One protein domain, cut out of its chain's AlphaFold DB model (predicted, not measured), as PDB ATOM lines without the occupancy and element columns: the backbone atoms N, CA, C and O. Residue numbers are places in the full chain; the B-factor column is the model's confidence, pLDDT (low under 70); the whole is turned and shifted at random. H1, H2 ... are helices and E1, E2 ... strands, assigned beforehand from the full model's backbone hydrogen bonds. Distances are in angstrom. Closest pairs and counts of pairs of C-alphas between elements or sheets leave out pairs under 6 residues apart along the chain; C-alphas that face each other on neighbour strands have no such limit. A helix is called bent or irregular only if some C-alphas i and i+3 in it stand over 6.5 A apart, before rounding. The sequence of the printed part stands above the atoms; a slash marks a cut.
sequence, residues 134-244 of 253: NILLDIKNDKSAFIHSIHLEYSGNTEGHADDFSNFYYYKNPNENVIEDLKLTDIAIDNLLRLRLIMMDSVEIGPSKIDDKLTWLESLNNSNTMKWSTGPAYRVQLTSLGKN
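Overview. This is residues 134 to 244 of the 253 residues of an uncharacterized protein of Erysipelotrichaceae bacterium 6_1_45 (UniProt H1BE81). What is the main picture? A strongly twisted sheet of four strands, curled like part of a barrel, has H1, H2 and H3 over one face, while the short H4 sits by the end of E4 and only grazes the sheet. The E1 and E2 hairpin and the long, bent E4 run along the elongated body, whose spans are 50 by 27 by 25 A. What is it made of? The printed part has 111 residues, with four named helices and four named strands in the order H1 E1 E2 H2 E3 H3 E4 H4; the sheet runs E2 E1 E4 E3, all antiparallel. What are its class and compactness? The class is mixed, helices and strands, and the whole is compact, with a radius of gyration of the C-alphas of 14.8 A.

Arrangement. How do the strands pair? E1, residues 146 to 154, forms a hairpin with edge strand E2, residues 163 to 169, with N 150 and O 165 at 2.8 A. E1 is also antiparallel to E4, residues 226 to 238, with N 151 and O 229 at 2.9 A. E4 bends by 55 degrees at residue 232, and its residues 236 to 238 pair with E3, residues 198 to 200, where N 199 and O 237 are 2.8 A apart. Where are the helices? H2, residues 178 to 194, is on the sheet, its closest C-alphas to E2 being Asp 186 and Asn 167, 4.8 A apart. On the same face, H3, residues 211 to 219, lies over E4, the closest C-alphas being Glu 218 and Trp 228, 6.5 A apart. H1, residues 134 to 141, is on that face too and close to H2 but not clearly touching it, the closest C-alphas, Leu 136 and Leu 192, being 7.9 A apart. What of H4 and the backbones? H4, residues 240 to 244, only grazes the sheet. In H1, H2, H3 and H4 every O i to N i+4 pair is within hydrogen-bond range.

Along the chain. How long are the longer elements? From first to last C-alpha, E4 spans 34.7 A, E1 25.8 A, H2 24.3 A and E2 15.8 A. Where are the anchors? H1 begins at C-alpha 134, (164.139, 106.704, 150.655), E4 begins at C-alpha 226, (152.192, 116.670, 123.625), and H4 ends at C-alpha 244, (175.755, 112.264, 158.714).

Size, cuts and confidence. How large is it? The two C-alphas farthest apart, those of Asn 157 and Asn 244, are 51.0 A apart. Are there cuts or long links? The printed part has no cut and no long link. Where is confidence low? The mean pLDDT of the printed part is 74.8, and residues 154 to 163, 171 to 178 and 202 to 226 are under 70.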
ATOM      1  N   ASN A 134     163.814 107.830 151.516       92.25
ATOM      2  CA  ASN A 134     164.139 106.704 150.655       92.25
ATOM      3  C   ASN A 134     164.984 107.114 149.444       92.25
ATOM      4  O   ASN A 134     165.923 106.398 149.111       92.25
ATOM      5  N   ILE A 135     164.682 108.253 148.815       92.19
ATOM      6  CA  ILE A 135     165.501 108.822 147.735       92.19
ATOM      7  C   ILE A 135     166.917 109.089 148.250       92.19
ATOM      8  O   ILE A 135     167.897 108.740 147.602       92.19
ATOM      9  N   LEU A 136     167.046 109.628 149.463       93.50
ATOM     10  CA  LEU A 136     168.343 109.891 150.075       93.50
ATOM     11  C   LEU A 136     169.167 108.604 150.294       93.50
ATOM     12  O   LEU A 136     170.383 108.599 150.089       93.50
ATOM     13  N   LEU A 137     168.516 107.502 150.687       92.44
ATOM     14  CA  LEU A 137     169.147 106.179 150.778       92.44
ATOM     15  C   LEU A 137     169.498 105.594 149.406       92.44
ATOM     16  O   LEU A 137     170.512 104.912 149.283       92.44
ATOM     17  N   ASP A 138     168.673 105.843 148.396       90.38
ATOM     18  CA  ASP A 138     168.913 105.403 147.025       90.38
ATOM     19  C   ASP A 138     170.164 106.085 146.450       90.38
ATOM     20  O   ASP A 138     171.118 105.401 146.080       90.38
ATOM     21  N   ILE A 139     170.252 107.415 146.567       90.31
ATOM     22  CA  ILE A 139     171.432 108.215 146.188       90.31
ATOM     23  C   ILE A 139     172.692 107.757 146.938       90.31
ATOM     24  O   ILE A 139     173.792 107.760 146.388       90.31
ATOM     25  N   LYS A 140     172.572 107.338 148.207       90.88
ATOM     26  CA  LYS A 140     173.712 106.786 148.960       90.88
ATOM     27  C   LYS A 140     174.290 105.532 148.298       90.88
ATOM     28  O   LYS A 140     175.501 105.312 148.371       90.88
ATOM     29  N   ASN A 141     173.426 104.694 147.732       87.88
ATOM     30  CA  ASN A 141     173.789 103.392 147.185       87.88
ATOM     31  C   ASN A 141     174.123 103.460 145.688       87.88
ATOM     32  O   ASN A 141     174.897 102.629 145.208       87.88
ATOM     33  N   ASP A 142     173.599 104.453 144.968       83.00
ATOM     34  CA  ASP A 142     173.837 104.656 143.542       83.00
ATOM     35  C   ASP A 142     174.915 105.722 143.273       83.00
ATOM     36  O   ASP A 142     174.698 106.928 143.360       83.00
ATOM     37  N   LYS A 143     176.106 105.269 142.865       70.50
ATOM     38  CA  LYS A 143     177.217 106.154 142.459       70.50
ATOM     39  C   LYS A 143     176.998 106.834 141.100       70.50
ATOM     40  O   LYS A 143     177.829 107.640 140.683       70.50
ATOM     41  N   SER A 144     175.934 106.477 140.393       73.88
ATOM     42  CA  SER A 144     175.512 107.018 139.101       73.88
ATOM     43  C   SER A 144     174.162 107.731 139.179       73.88
ATOM     44  O   SER A 144     173.494 107.865 138.162       73.88
ATOM     45  N   ALA A 145     173.778 108.212 140.359       80.75
ATOM     46  CA  ALA A 145     172.571 108.998 140.548       80.75
ATOM     47  C   ALA A 145     172.643 110.332 139.769       80.75
ATOM     48  O   ALA A 145     173.569 111.132 139.958       80.75
ATOM     49  N   PHE A 146     171.643 110.584 138.917       82.44
ATOM     50  CA  PHE A 146     171.470 111.834 138.172       82.44
ATOM     51  C   PHE A 146     170.080 112.427 138.415       82.44
ATOM     52  O   PHE A 146     169.094 111.702 138.549       82.44
ATOM     53  N   ILE A 147     170.023 113.754 138.447       83.81
ATOM     54  CA  ILE A 147     168.797 114.552 138.412       83.81
ATOM     55  C   ILE A 147     168.675 115.150 137.011       83.81
ATOM     56  O   ILE A 147     169.661 115.636 136.461       83.81
ATOM     57  N   HIS A 148     167.481 115.114 136.438       79.38
ATOM     58  CA  HIS A 148     167.202 115.553 135.079       79.38
ATOM     59  C   HIS A 148     166.175 116.678 135.065       79.38
ATOM     60  O   HIS A 148     165.244 116.686 135.865       79.38
ATOM     61  N   SER A 149     166.312 117.582 134.100       79.06
ATOM     62  CA  SER A 149     165.215 118.468 133.716       79.06
ATOM     63  C   SER A 149     164.350 117.772 132.664       79.06
ATOM     64  O   SER A 149     164.882 117.256 131.677       79.06
ATOM     65  N   ILE A 150     163.036 117.746 132.858       76.88
ATOM     66  CA  ILE A 150     162.058 117.234 131.896       76.88
ATOM     67  C   ILE A 150     161.084 118.360 131.563       76.88
ATOM     68  O   ILE A 150     160.541 118.995 132.463       76.88
ATOM     69  N   HIS A 151     160.840 118.561 130.273       76.62
ATOM     70  CA  HIS A 151     159.915 119.565 129.764       76.62
ATOM     71  C   HIS A 151     158.781 118.875 129.007       76.62
ATOM     72  O   HIS A 151     159.015 117.966 128.204       76.62
ATOM     73  N   LEU A 152     157.550 119.303 129.268       74.62
ATOM     74  CA  LEU A 152     156.362 118.851 128.558       74.62
ATOM     75  C   LEU A 152     155.821 119.982 127.689       74.62
ATOM     76  O   LEU A 152     155.223 120.926 128.193       74.62
ATOM     77  N   GLU A 153     156.004 119.876 126.378       73.31
ATOM     78  CA  GLU A 153     155.556 120.878 125.413       73.31
ATOM     79  C   GLU A 153     154.195 120.496 124.817       73.31
ATOM     80  O   GLU A 153     154.015 119.382 124.319       73.31
ATOM     81  N   TYR A 154     153.242 121.431 124.802       69.69
ATOM     82  CA  TYR A 154     151.951 121.256 124.133       69.69
ATOM     83  C   TYR A 154     152.006 121.853 122.720       69.69
ATOM     84  O   TYR A 154     152.128 123.065 122.544       69.69
ATOM     85  N   SER A 155     151.874 121.017 121.692       62.03
ATOM     86  CA  SER A 155     151.792 121.448 120.296       62.03
ATOM     87  C   SER A 155     150.340 121.782 119.926       62.03
ATOM     88  O   SER A 155     149.645 121.014 119.256       62.03
ATOM     89  N   GLY A 156     149.864 122.934 120.394       56.34
ATOM     90  CA  GLY A 156     148.583 123.539 120.021       56.34
ATOM     91  C   GLY A 156     148.749 125.051 119.853       56.34
ATOM     92  O   GLY A 156     149.518 125.662 120.582       56.34
ATOM     93  N   ASN A 157     148.064 125.646 118.873       51.03
ATOM     94  CA  ASN A 157     148.263 127.006 118.327       51.03
ATOM     95  C   ASN A 157     148.026 128.212 119.274       51.03
ATOM     96  O   ASN A 157     147.696 129.304 118.816       51.03
ATOM     97  N   THR A 158     148.205 128.068 120.580       51.69
ATOM     98  CA  THR A 158     148.105 129.166 121.547       51.69
ATOM     99  C   THR A 158     149.189 128.984 122.598       51.69
ATOM    100  O   THR A 158     149.117 128.019 123.349       51.69
ATOM    101  N   GLU A 159     150.185 129.880 122.590       52.88
ATOM    102  CA  GLU A 159     151.147 130.160 123.674       52.88
ATOM    103  C   GLU A 159     151.326 128.998 124.667       52.88
ATOM    104  O   GLU A 159     150.761 128.985 125.762       52.88
ATOM    105  N   GLY A 160     152.068 127.979 124.217       52.22
ATOM    106  CA  GLY A 160     152.208 126.695 124.895       52.22
ATOM    107  C   GLY A 160     152.647 126.856 126.346       52.22
ATOM    108  O   GLY A 160     153.727 127.368 126.629       52.22
ATOM    109  N   HIS A 161     151.794 126.425 127.269       52.91
ATOM    110  CA  HIS A 161     152.178 126.230 128.660       52.91
ATOM    111  C   HIS A 161     153.033 124.970 128.721       52.91
ATOM    112  O   HIS A 161     152.565 123.919 128.299       52.91
ATOM    113  N   ALA A 162     154.274 125.081 129.187       60.88
ATOM    114  CA  ALA A 162     155.117 123.925 129.454       60.88
ATOM    115  C   ALA A 162     155.029 123.576 130.942       60.88
ATOM    116  O   ALA A 162     155.152 124.464 131.787       60.88
ATOM    117  N   ASP A 163     154.803 122.300 131.258       64.12
ATOM    118  CA  ASP A 163     155.099 121.808 132.602       64.12
ATOM    119  C   ASP A 163     156.594 121.472 132.639       64.12
ATOM    120  O   ASP A 163     157.061 120.595 131.903       64.12
ATOM    121  N   ASP A 164     157.331 122.186 133.488       71.31
ATOM    122  CA  ASP A 164     158.772 122.025 133.664       71.31
ATOM    123  C   ASP A 164     159.059 121.318 134.991       71.31
ATOM    124  O   ASP A 164     158.827 121.864 136.071       71.31
ATOM    125  N   PHE A 165     159.615 120.113 134.913       75.25
ATOM    126  CA  PHE A 165     160.128 119.374 136.064       75.25
ATOM    127  C   PHE A 165     161.639 119.551 136.101       75.25
ATOM    128  O   PHE A 165     162.364 118.933 135.325       75.25
ATOM    129  N   SER A 166     162.122 120.430 136.975       76.62
ATOM    130  CA  SER A 166     163.539 120.822 136.994       76.62
ATOM    131  C   SER A 166     164.427 119.828 137.742       76.62
ATOM    132  O   SER A 166     165.631 119.771 137.496       76.62
ATOM    133  N   ASN A 167     163.843 119.060 138.664       77.88
ATOM    134  CA  ASN A 167     164.553 118.230 139.626       77.88
ATOM    135  C   ASN A 167     164.111 116.766 139.557       77.88
ATOM    136  O   ASN A 167     163.977 116.085 140.578       77.88
ATOM    137  N   PHE A 168     163.891 116.249 138.353       78.06
ATOM    138  CA  PHE A 168     163.399 114.896 138.214       78.06
ATOM    139  C   PHE A 168     164.469 113.853 138.567       78.06
ATOM    140  O   PHE A 168     165.564 113.830 138.003       78.06
ATOM    141  N   TYR A 169     164.129 112.947 139.481       78.81
ATOM    142  CA  TYR A 169     164.982 111.841 139.902       78.81
ATOM    143  C   TYR A 169     164.253 110.512 139.721       78.81
ATOM    144  O   TYR A 169     163.152 110.313 140.237       78.81
ATOM    145  N   TYR A 170     164.891 109.575 139.021       73.62
ATOM    146  CA  TYR A 170     164.334 108.246 138.780       73.62
ATOM    147  C   TYR A 170     164.376 107.384 140.048       73.62
ATOM    148  O   TYR A 170     165.282 106.576 140.240       73.62
ATOM    149  N   TYR A 171     163.358 107.512 140.896       69.00
ATOM    150  CA  TYR A 171     163.213 106.700 142.099       69.00
ATOM    151  C   TYR A 171     162.320 105.471 141.844       69.00
ATOM    152  O   TYR A 171     161.097 105.578 141.825       69.00
ATOM    153  N   LYS A 172     162.944 104.286 141.709       65.38
ATOM    154  CA  LYS A 172     162.299 102.974 141.443       65.38
ATOM    155  C   LYS A 172     161.548 102.895 140.098       65.38
ATOM    156  O   LYS A 172     161.559 103.834 139.307       65.38
ATOM    157  N   ASN A 173     160.984 101.719 139.786       58.88
ATOM    158  CA  ASN A 173     160.093 101.574 138.633       58.88
ATOM    159  C   ASN A 173     158.833 102.411 138.903       58.88
ATOM    160  O   ASN A 173     158.169 102.132 139.903       58.88
ATOM    161  N   PRO A 174     158.532 103.414 138.066       57.12
ATOM    162  CA  PRO A 174     157.336 104.234 138.222       57.12
ATOM    163  C   PRO A 174     156.069 103.371 138.180       57.12
ATOM    164  O   PRO A 174     156.016 102.352 137.483       57.12
ATOM    165  N   ASN A 175     155.072 103.769 138.964       59.19
ATOM    166  CA  ASN A 175     153.763 103.129 139.014       59.19
ATOM    167  C   ASN A 175     152.953 103.461 137.746       59.19
ATOM    168  O   ASN A 175     153.405 104.183 136.861       59.19
ATOM    169  N   GLU A 176     151.715 102.965 137.662       57.59
ATOM    170  CA  GLU A 176     150.806 103.261 136.542       57.59
ATOM    171  C   GLU A 176     150.519 104.772 136.376       57.59
ATOM    172  O   GLU A 176     150.233 105.215 135.264       57.59
ATOM    173  N   ASN A 177     150.647 105.580 137.445       68.44
ATOM    174  CA  ASN A 177     150.467 107.039 137.409       68.44
ATOM    175  C   ASN A 177     151.798 107.805 137.418       68.44
ATOM    176  O   ASN A 177     152.228 108.392 138.410       68.44
ATOM    177  N   VAL A 178     152.434 107.826 136.258       69.75
ATOM    178  CA  VAL A 178     153.787 108.352 136.071       69.75
ATOM    179  C   VAL A 178     153.889 109.848 136.346       69.75
ATOM    180  O   VAL A 178     154.854 110.287 136.955       69.75
ATOM    181  N   ILE A 179     152.886 110.639 135.953       72.06
ATOM    182  CA  ILE A 179     152.893 112.099 136.153       72.06
ATOM    183  C   ILE A 179     152.878 112.450 137.647       72.06
ATOM    184  O   ILE A 179     153.504 113.424 138.067       72.06
ATOM    185  N   GLU A 180     152.165 111.672 138.458       77.25
ATOM    186  CA  GLU A 180     152.156 111.853 139.908       77.25
ATOM    187  C   GLU A 180     153.521 111.512 140.516       77.25
ATOM    188  O   GLU A 180     154.047 112.298 141.305       77.25
ATOM    189  N   ASP A 181     154.154 110.423 140.071       75.81
ATOM    190  CA  ASP A 181     155.514 110.068 140.487       75.81
ATOM    191  C   ASP A 181     156.541 111.153 140.087       75.81
ATOM    192  O   ASP A 181     157.418 111.495 140.888       75.81
ATOM    193  N   LEU A 182     156.412 111.757 138.893       77.00
ATOM    194  CA  LEU A 182     157.247 112.891 138.459       77.00
ATOM    195  C   LEU A 182     157.113 114.077 139.429       77.00
ATOM    196  O   LEU A 182     158.114 114.600 139.913       77.00
ATOM    197  N   LYS A 183     155.879 114.470 139.764       83.19
ATOM    198  CA  LYS A 183     155.605 115.586 140.688       83.19
ATOM    199  C   LYS A 183     156.148 115.319 142.089       83.19
ATOM    200  O   LYS A 183     156.750 116.197 142.699       83.19
ATOM    201  N   LEU A 184     155.931 114.112 142.609       86.56
ATOM    202  CA  LEU A 184     156.370 113.742 143.953       86.56
ATOM    203  C   LEU A 184     157.898 113.707 144.067       86.56
ATOM    204  O   LEU A 184     158.446 114.155 145.073       86.56
ATOM    205  N   THR A 185     158.589 113.196 143.045       86.56
ATOM    206  CA  THR A 185     160.058 113.159 143.026       86.56
ATOM    207  C   THR A 185     160.670 114.547 142.864       86.56
ATOM    208  O   THR A 185     161.622 114.851 143.577       86.56
ATOM    209  N   ASP A 186     160.092 115.411 142.025       88.62
ATOM    210  CA  ASP A 186     160.527 116.806 141.864       88.62
ATOM    211  C   ASP A 186     160.457 117.579 143.198       88.62
ATOM    212  O   ASP A 186     161.452 118.156 143.642       88.62
ATOM    213  N   ILE A 187     159.326 117.472 143.915       91.12
ATOM    214  CA  ILE A 187     159.144 118.065 145.254       91.12
ATOM    215  C   ILE A 187     160.149 117.489 146.262       91.12
ATOM    216  O   ILE A 187     160.742 118.231 147.051       91.12
ATOM    217  N   ALA A 188     160.343 116.169 146.259       93.69
ATOM    218  CA  ALA A 188     161.251 115.510 147.192       93.69
ATOM    219  C   ALA A 188     162.704 115.962 146.984       93.69
ATOM    220  O   ALA A 188     163.409 116.257 147.952       93.69
ATOM    221  N   ILE A 189     163.160 116.058 145.733       92.94
ATOM    222  CA  ILE A 189     164.518 116.501 145.411       92.94
ATOM    223  C   ILE A 189     164.721 117.970 145.775       92.94
ATOM    224  O   ILE A 189     165.732 118.287 146.409       92.94
ATOM    225  N   ASP A 190     163.763 118.849 145.463       93.38
ATOM    226  CA  ASP A 190     163.831 120.258 145.868       93.38
ATOM    227  C   ASP A 190     163.959 120.393 147.393       93.38
ATOM    228  O   ASP A 190     164.832 121.100 147.909       93.38
ATOM    229  N   ASN A 191     163.179 119.608 148.142       96.44
ATOM    230  CA  ASN A 191     163.266 119.588 149.596       96.44
ATOM    231  C   ASN A 191     164.645 119.117 150.095       96.44
ATOM    232  O   ASN A 191     165.236 119.747 150.975       96.44
ATOM    233  N   LEU A 192     165.198 118.044 149.520       96.69
ATOM    234  CA  LEU A 192     166.520 117.528 149.891       96.69
ATOM    235  C   LEU A 192     167.655 118.525 149.576       96.69
ATOM    236  O   LEU A 192     168.613 118.625 150.355       96.69
ATOM    237  N   LEU A 193     167.545 119.281 148.479       95.25
ATOM    238  CA  LEU A 193     168.470 120.363 148.115       95.25
ATOM    239  C   LEU A 193     168.361 121.543 149.083       95.25
ATOM    240  O   LEU A 193     169.378 122.020 149.598       95.25
ATOM    241  N   ARG A 194     167.134 121.979 149.391       96.12
ATOM    242  CA  ARG A 194     166.840 123.057 150.347       96.12
ATOM    243  C   ARG A 194     167.372 122.736 151.742       96.12
ATOM    244  O   ARG A 194     167.969 123.596 152.389       96.12
ATOM    245  N   LEU A 195     167.211 121.488 152.185       97.44
ATOM    246  CA  LEU A 195     167.741 120.975 153.452       97.44
ATOM    247  C   LEU A 195     169.258 120.716 153.414       97.44
ATOM    248  O   LEU A 195     169.841 120.347 154.435       97.44
ATOM    249  N   ARG A 196     169.907 120.917 152.256       96.81
ATOM    250  CA  ARG A 196     171.345 120.702 152.024       96.81
ATOM    251  C   ARG A 196     171.798 119.280 152.361       96.81
ATOM    252  O   ARG A 196     172.942 119.074 152.771       96.81
ATOM    253  N   LEU A 197     170.918 118.291 152.194       97.31
ATOM    254  CA  LEU A 197     171.246 116.870 152.372       97.31
ATOM    255  C   LEU A 197     171.892 116.288 151.110       97.31
ATOM    256  O   LEU A 197     172.758 115.416 151.197       97.31
ATOM    257  N   ILE A 198     171.540 116.841 149.952       95.62
ATOM    258  CA  ILE A 198     172.173 116.555 148.664       95.62
ATOM    259  C   ILE A 198     172.708 117.838 148.028       95.62
ATOM    260  O   ILE A 198     172.339 118.950 148.412       95.62
ATOM    261  N   MET A 199     173.602 117.672 147.062       93.12
ATOM    262  CA  MET A 199     174.067 118.723 146.169       93.12
ATOM    263  C   MET A 199     174.148 118.185 144.742       93.12
ATOM    264  O   MET A 199     174.351 116.989 144.539       93.12
ATOM    265  N   MET A 200     173.997 119.080 143.772       88.19
ATOM    266  CA  MET A 200     174.291 118.795 142.373       88.19
ATOM    267  C   MET A 200     175.724 119.227 142.074       88.19
ATOM    268  O   MET A 200     176.117 120.335 142.448       88.19
ATOM    269  N   ASP A 201     176.491 118.373 141.403       79.50
ATOM    270  CA  ASP A 201     177.767 118.790 140.826       79.50
ATOM    271  C   ASP A 201     177.544 119.653 139.580       79.50
ATOM    272  O   ASP A 201     176.474 119.649 138.964       79.50
ATOM    273  N   SER A 202     178.593 120.384 139.183       64.88
ATOM    274  CA  SER A 202     178.648 121.044 137.876       64.88
ATOM    275  C   SER A 202     178.286 120.064 136.762       64.88
ATOM    276  O   SER A 202     178.697 118.908 136.838       64.88
ATOM    277  N   VAL A 203     177.576 120.557 135.740       58.84
ATOM    278  CA  VAL A 203     177.050 119.799 134.590       58.84
ATOM    279  C   VAL A 203     178.011 118.685 134.162       58.84
ATOM    280  O   VAL A 203     178.973 118.918 133.432       58.84
ATOM    281  N   GLU A 204     177.729 117.459 134.585       55.88
ATOM    282  CA  GLU A 204     178.124 116.307 133.798       55.88
ATOM    283  C   GLU A 204     176.981 116.083 132.829       55.88
ATOM    284  O   GLU A 204     175.865 115.789 133.253       55.88
ATOM    285  N   ILE A 205     177.254 116.202 131.529       54.06
ATOM    286  CA  ILE A 205     176.382 115.619 130.511       54.06
ATOM    287  C   ILE A 205     176.464 114.107 130.745       54.06
ATOM    288  O   ILE A 205     177.324 113.419 130.193       54.06
ATOM    289  N   GLY A 206     175.644 113.611 131.674       52.41
ATOM    290  CA  GLY A 206     175.495 112.192 131.932       52.41
ATOM    291  C   GLY A 206     175.117 111.501 130.621       52.41
ATOM    292  O   GLY A 206     174.529 112.139 129.743       52.41
ATOM    293  N   PRO A 207     175.465 110.216 130.439       51.19
ATOM    294  CA  PRO A 207     175.024 109.495 129.256       51.19
ATOM    295  C   PRO A 207     173.506 109.636 129.127       51.19
ATOM    296  O   PRO A 207     172.800 109.572 130.137       51.19
ATOM    297  N   SER A 208     173.012 109.780 127.898       51.34
ATOM    298  CA  SER A 208     171.591 109.819 127.538       51.34
ATOM    299  C   SER A 208     170.853 108.514 127.866       51.34
ATOM    300  O   SER A 208     169.897 108.171 127.200       51.34
ATOM    301  N   LYS A 209     171.215 107.765 128.919       50.31
ATOM    302  CA  LYS A 209     170.500 106.567 129.407       50.31
ATOM    303  C   LYS A 209     169.056 106.843 129.861       50.31
ATOM    304  O   LYS A 209     168.417 105.982 130.458       50.31
ATOM    305  N   ILE A 210     168.552 108.036 129.585       53.75
ATOM    306  CA  ILE A 210     167.138 108.349 129.543       53.75
ATOM    307  C   ILE A 210     166.510 107.822 128.244       53.75
ATOM    308  O   ILE A 210     165.337 107.526 128.285       53.75
ATOM    309  N   ASP A 211     167.223 107.622 127.134       52.97
ATOM    310  CA  ASP A 211     166.651 107.316 125.809       52.97
ATOM    311  C   ASP A 211     165.649 106.143 125.836       52.97
ATOM    312  O   ASP A 211     164.518 106.289 125.370       52.97
ATOM    313  N   ASP A 212     165.981 105.030 126.499       54.84
ATOM    314  CA  ASP A 212     165.069 103.881 126.660       54.84
ATOM    315  C   ASP A 212     163.814 104.219 127.496       54.84
ATOM    316  O   ASP A 212     162.740 103.646 127.300       54.84
ATOM    317  N   LYS A 213     163.924 105.160 128.440       57.50
ATOM    318  CA  LYS A 213     162.847 105.563 129.362       57.50
ATOM    319  C   LYS A 213     162.071 106.803 128.909       57.50
ATOM    320  O   LYS A 213     160.900 106.919 129.246       57.50
ATOM    321  N   LEU A 214     162.680 107.688 128.126       58.56
ATOM    322  CA  LEU A 214     162.034 108.736 127.338       58.56
ATOM    323  C   LEU A 214     161.119 108.085 126.319       58.56
ATOM    324  O   LEU A 214     159.955 108.442 126.261       58.56
ATOM    325  N   THR A 215     161.605 107.046 125.634       59.88
ATOM    326  CA  THR A 215     160.782 106.222 124.738       59.88
ATOM    327  C   THR A 215     159.561 105.660 125.479       59.88
ATOM    328  O   THR A 215     158.454 105.637 124.944       59.88
ATOM    329  N   TRP A 216     159.723 105.255 126.744       61.16
ATOM    330  CA  TRP A 216     158.607 104.815 127.585       61.16
ATOM    331  C   TRP A 216     157.674 105.971 128.008       61.16
ATOM    332  O   TRP A 216     156.460 105.821 127.900       61.16
ATOM    333  N   LEU A 217     158.191 107.139 128.407       65.38
ATOM    334  CA  LEU A 217     157.380 108.336 128.703       65.38
ATOM    335  C   LEU A 217     156.590 108.825 127.478       65.38
ATOM    336  O   LEU A 217     155.409 109.153 127.583       65.38
ATOM    337  N   GLU A 218     157.222 108.822 126.308       63.56
ATOM    338  CA  GLU A 218     156.603 109.111 125.016       63.56
ATOM    339  C   GLU A 218     155.522 108.077 124.680       63.56
ATOM    340  O   GLU A 218     154.455 108.457 124.204       63.56
ATOM    341  N   SER A 219     155.731 106.792 125.001       60.84
ATOM    342  CA  SER A 219     154.731 105.735 124.779       60.84
ATOM    343  C   SER A 219     153.464 105.871 125.634       60.84
ATOM    344  O   SER A 219     152.418 105.345 125.261       60.84
ATOM    345  N   LEU A 220     153.534 106.580 126.767       59.56
ATOM    346  CA  LEU A 220     152.375 106.859 127.627       59.56
ATOM    347  C   LEU A 220     151.518 108.015 127.104       59.56
ATOM    348  O   LEU A 220     150.379 108.199 127.543       59.56
ATOM    349  N   ASN A 221     152.046 108.805 126.171       62.81
ATOM    350  CA  ASN A 221     151.322 109.905 125.574       62.81
ATOM    351  C   ASN A 221     150.503 109.420 124.368       62.81
ATOM    352  O   ASN A 221     150.991 109.310 123.249       62.81
ATOM    353  N   ASN A 222     149.211 109.180 124.594       55.72
ATOM    354  CA  ASN A 222     148.266 108.771 123.548       55.72
ATOM    355  C   ASN A 222     147.857 109.915 122.594       55.72
ATOM    356  O   ASN A 222     147.028 109.698 121.709       55.72
ATOM    357  N   SER A 223     148.378 111.138 122.775       58.31
ATOM    358  CA  SER A 223     148.001 112.311 121.982       58.31
ATOM    359  C   SER A 223     149.178 112.859 121.168       58.31
ATOM    360  O   SER A 223     150.239 113.170 121.704       58.31
ATOM    361  N   ASN A 224     148.963 113.084 119.867       60.06
ATOM    362  CA  ASN A 224     149.928 113.752 118.973       60.06
ATOM    363  C   ASN A 224     150.161 115.241 119.318       60.06
ATOM    364  O   ASN A 224     150.787 115.958 118.543       60.06
ATOM    365  N   THR A 225     149.608 115.727 120.431       63.84
ATOM    366  CA  THR A 225     149.591 117.140 120.827       63.84
ATOM    367  C   THR A 225     150.545 117.470 121.969       63.84
ATOM    368  O   THR A 225     150.617 118.627 122.369       63.84
ATOM    369  N   MET A 226     151.246 116.482 122.525       66.88
ATOM    370  CA  MET A 226     152.192 116.670 123.625       66.88
ATOM    371  C   MET A 226     153.539 116.060 123.242       66.88
ATOM    372  O   MET A 226     153.591 115.018 122.587       66.88
ATOM    373  N   LYS A 227     154.635 116.710 123.616       71.81
ATOM    374  CA  LYS A 227     155.986 116.225 123.352       71.81
ATOM    375  C   LYS A 227     156.829 116.373 124.607       71.81
ATOM    376  O   LYS A 227     156.942 117.465 125.153       71.81
ATOM    377  N   TRP A 228     157.420 115.269 125.044       73.38
ATOM    378  CA  TRP A 228     158.395 115.277 126.124       73.38
ATOM    379  C   TRP A 228     159.772 115.619 125.557       73.38
ATOM    380  O   TRP A 228     160.160 115.123 124.499       73.38
ATOM    381  N   SER A 229     160.516 116.465 126.253       71.56
ATOM    382  CA  SER A 229     161.926 116.713 125.971       71.56
ATOM    383  C   SER A 229     162.723 116.702 127.273       71.56
ATOM    384  O   SER A 229     162.174 116.856 128.366       71.56
ATOM    385  N   THR A 230     164.027 116.449 127.171       71.50
ATOM    386  CA  THR A 230     164.922 116.469 128.332       71.50
ATOM    387  C   THR A 230     165.913 117.603 128.229       71.50
ATOM    388  O   THR A 230     166.478 117.876 127.170       71.50
ATOM    389  N   GLY A 231     166.093 118.273 129.357       70.75
ATOM    390  CA  GLY A 231     167.138 119.253 129.561       70.75
ATOM    391  C   GLY A 231     168.402 118.612 130.150       70.75
ATOM    392  O   GLY A 231     168.602 117.396 130.065       70.75
ATOM    393  N   PRO A 232     169.290 119.423 130.745       72.75
ATOM    394  CA  PRO A 232     170.544 118.937 131.302       72.75
ATOM    395  C   PRO A 232     170.325 117.914 132.425       72.75
ATOM    396  O   PRO A 232     169.355 117.978 133.183       72.75
ATOM    397  N   ALA A 233     171.275 116.985 132.528       77.62
ATOM    398  CA  ALA A 233     171.416 116.072 133.652       77.62
ATOM    399  C   ALA A 233     172.490 116.601 134.608       77.62
ATOM    400  O   ALA A 233     173.505 117.143 134.169       77.62
ATOM    401  N   TYR A 234     172.290 116.404 135.905       82.50
ATOM    402  CA  TYR A 234     173.243 116.774 136.940       82.50
ATOM    403  C   TYR A 234     173.529 115.570 137.813       82.50
ATOM    404  O   TYR A 234     172.612 114.933 138.332       82.50
ATOM    405  N   ARG A 235     174.811 115.256 138.000       84.25
ATOM    406  CA  ARG A 235     175.208 114.252 138.983       84.25
ATOM    407  C   ARG A 235     174.803 114.750 140.365       84.25
ATOM    408  O   ARG A 235     175.128 115.878 140.736       84.25
ATOM    409  N   VAL A 236     174.123 113.902 141.131       88.50
ATOM    410  CA  VAL A 236     173.755 114.210 142.514       88.50
ATOM    411  C   VAL A 236     174.699 113.515 143.485       88.50
ATOM    412  O   VAL A 236     175.080 112.359 143.304       88.50
ATOM    413  N   GLN A 237     175.085 114.230 144.538       90.25
ATOM    414  CA  GLN A 237     175.920 113.711 145.612       90.25
ATOM    415  C   GLN A 237     175.331 114.030 146.984       90.25
ATOM    416  O   GLN A 237     174.724 115.077 147.206       90.25
ATOM    417  N   LEU A 238     175.584 113.148 147.952       94.31
ATOM    418  CA  LEU A 238     175.320 113.444 149.357       94.31
ATOM    419  C   LEU A 238     176.309 114.485 149.887       94.31
ATOM    420  O   LEU A 238     177.529 114.306 149.784       94.31
ATOM    421  N   THR A 239     175.795 115.500 150.579       96.06
ATOM    422  CA  THR A 239     176.640 116.415 151.357       96.06
ATOM    423  C   THR A 239     177.194 115.721 152.606       96.06
ATOM    424  O   THR A 239     176.731 114.646 152.999       96.06
ATOM    425  N   SER A 240     178.172 116.332 153.284       95.69
ATOM    426  CA  SER A 240     178.624 115.840 154.597       95.69
ATOM    427  C   SER A 240     177.477 115.805 155.613       95.69
ATOM    428  O   SER A 240     177.350 114.836 156.359       95.69
ATOM    429  N   LEU A 241     176.596 116.815 155.589       97.00
ATOM    430  CA  LEU A 241     175.397 116.857 156.424       97.00
ATOM    431  C   LEU A 241     174.441 115.709 156.074       97.00
ATOM    432  O   LEU A 241     173.958 115.037 156.978       97.00
ATOM    433  N   GLY A 242     174.224 115.438 154.783       96.94
ATOM    434  CA  GLY A 242     173.395 114.331 154.304       96.94
ATOM    435  C   GLY A 242     173.920 112.961 154.721       96.94
ATOM    436  O   GLY A 242     173.170 112.151 155.260       96.94
ATOM    437  N   LYS A 243     175.222 112.708 154.550       95.69
ATOM    438  CA  LYS A 243     175.871 111.456 154.989       95.69
ATOM    439  C   LYS A 243     175.696 111.234 156.490       95.69
ATOM    440  O   LYS A 243     175.331 110.138 156.916       95.69
ATOM    441  N   ASN A 244     175.921 112.288 157.269       96.06
ATOM    442  CA  ASN A 244     175.755 112.264 158.714       96.06
ATOM    443  C   ASN A 244     174.295 112.019 159.104       96.06
ATOM    444  O   ASN A 244     174.027 111.122 159.896       96.06
TER     445      ASN A 244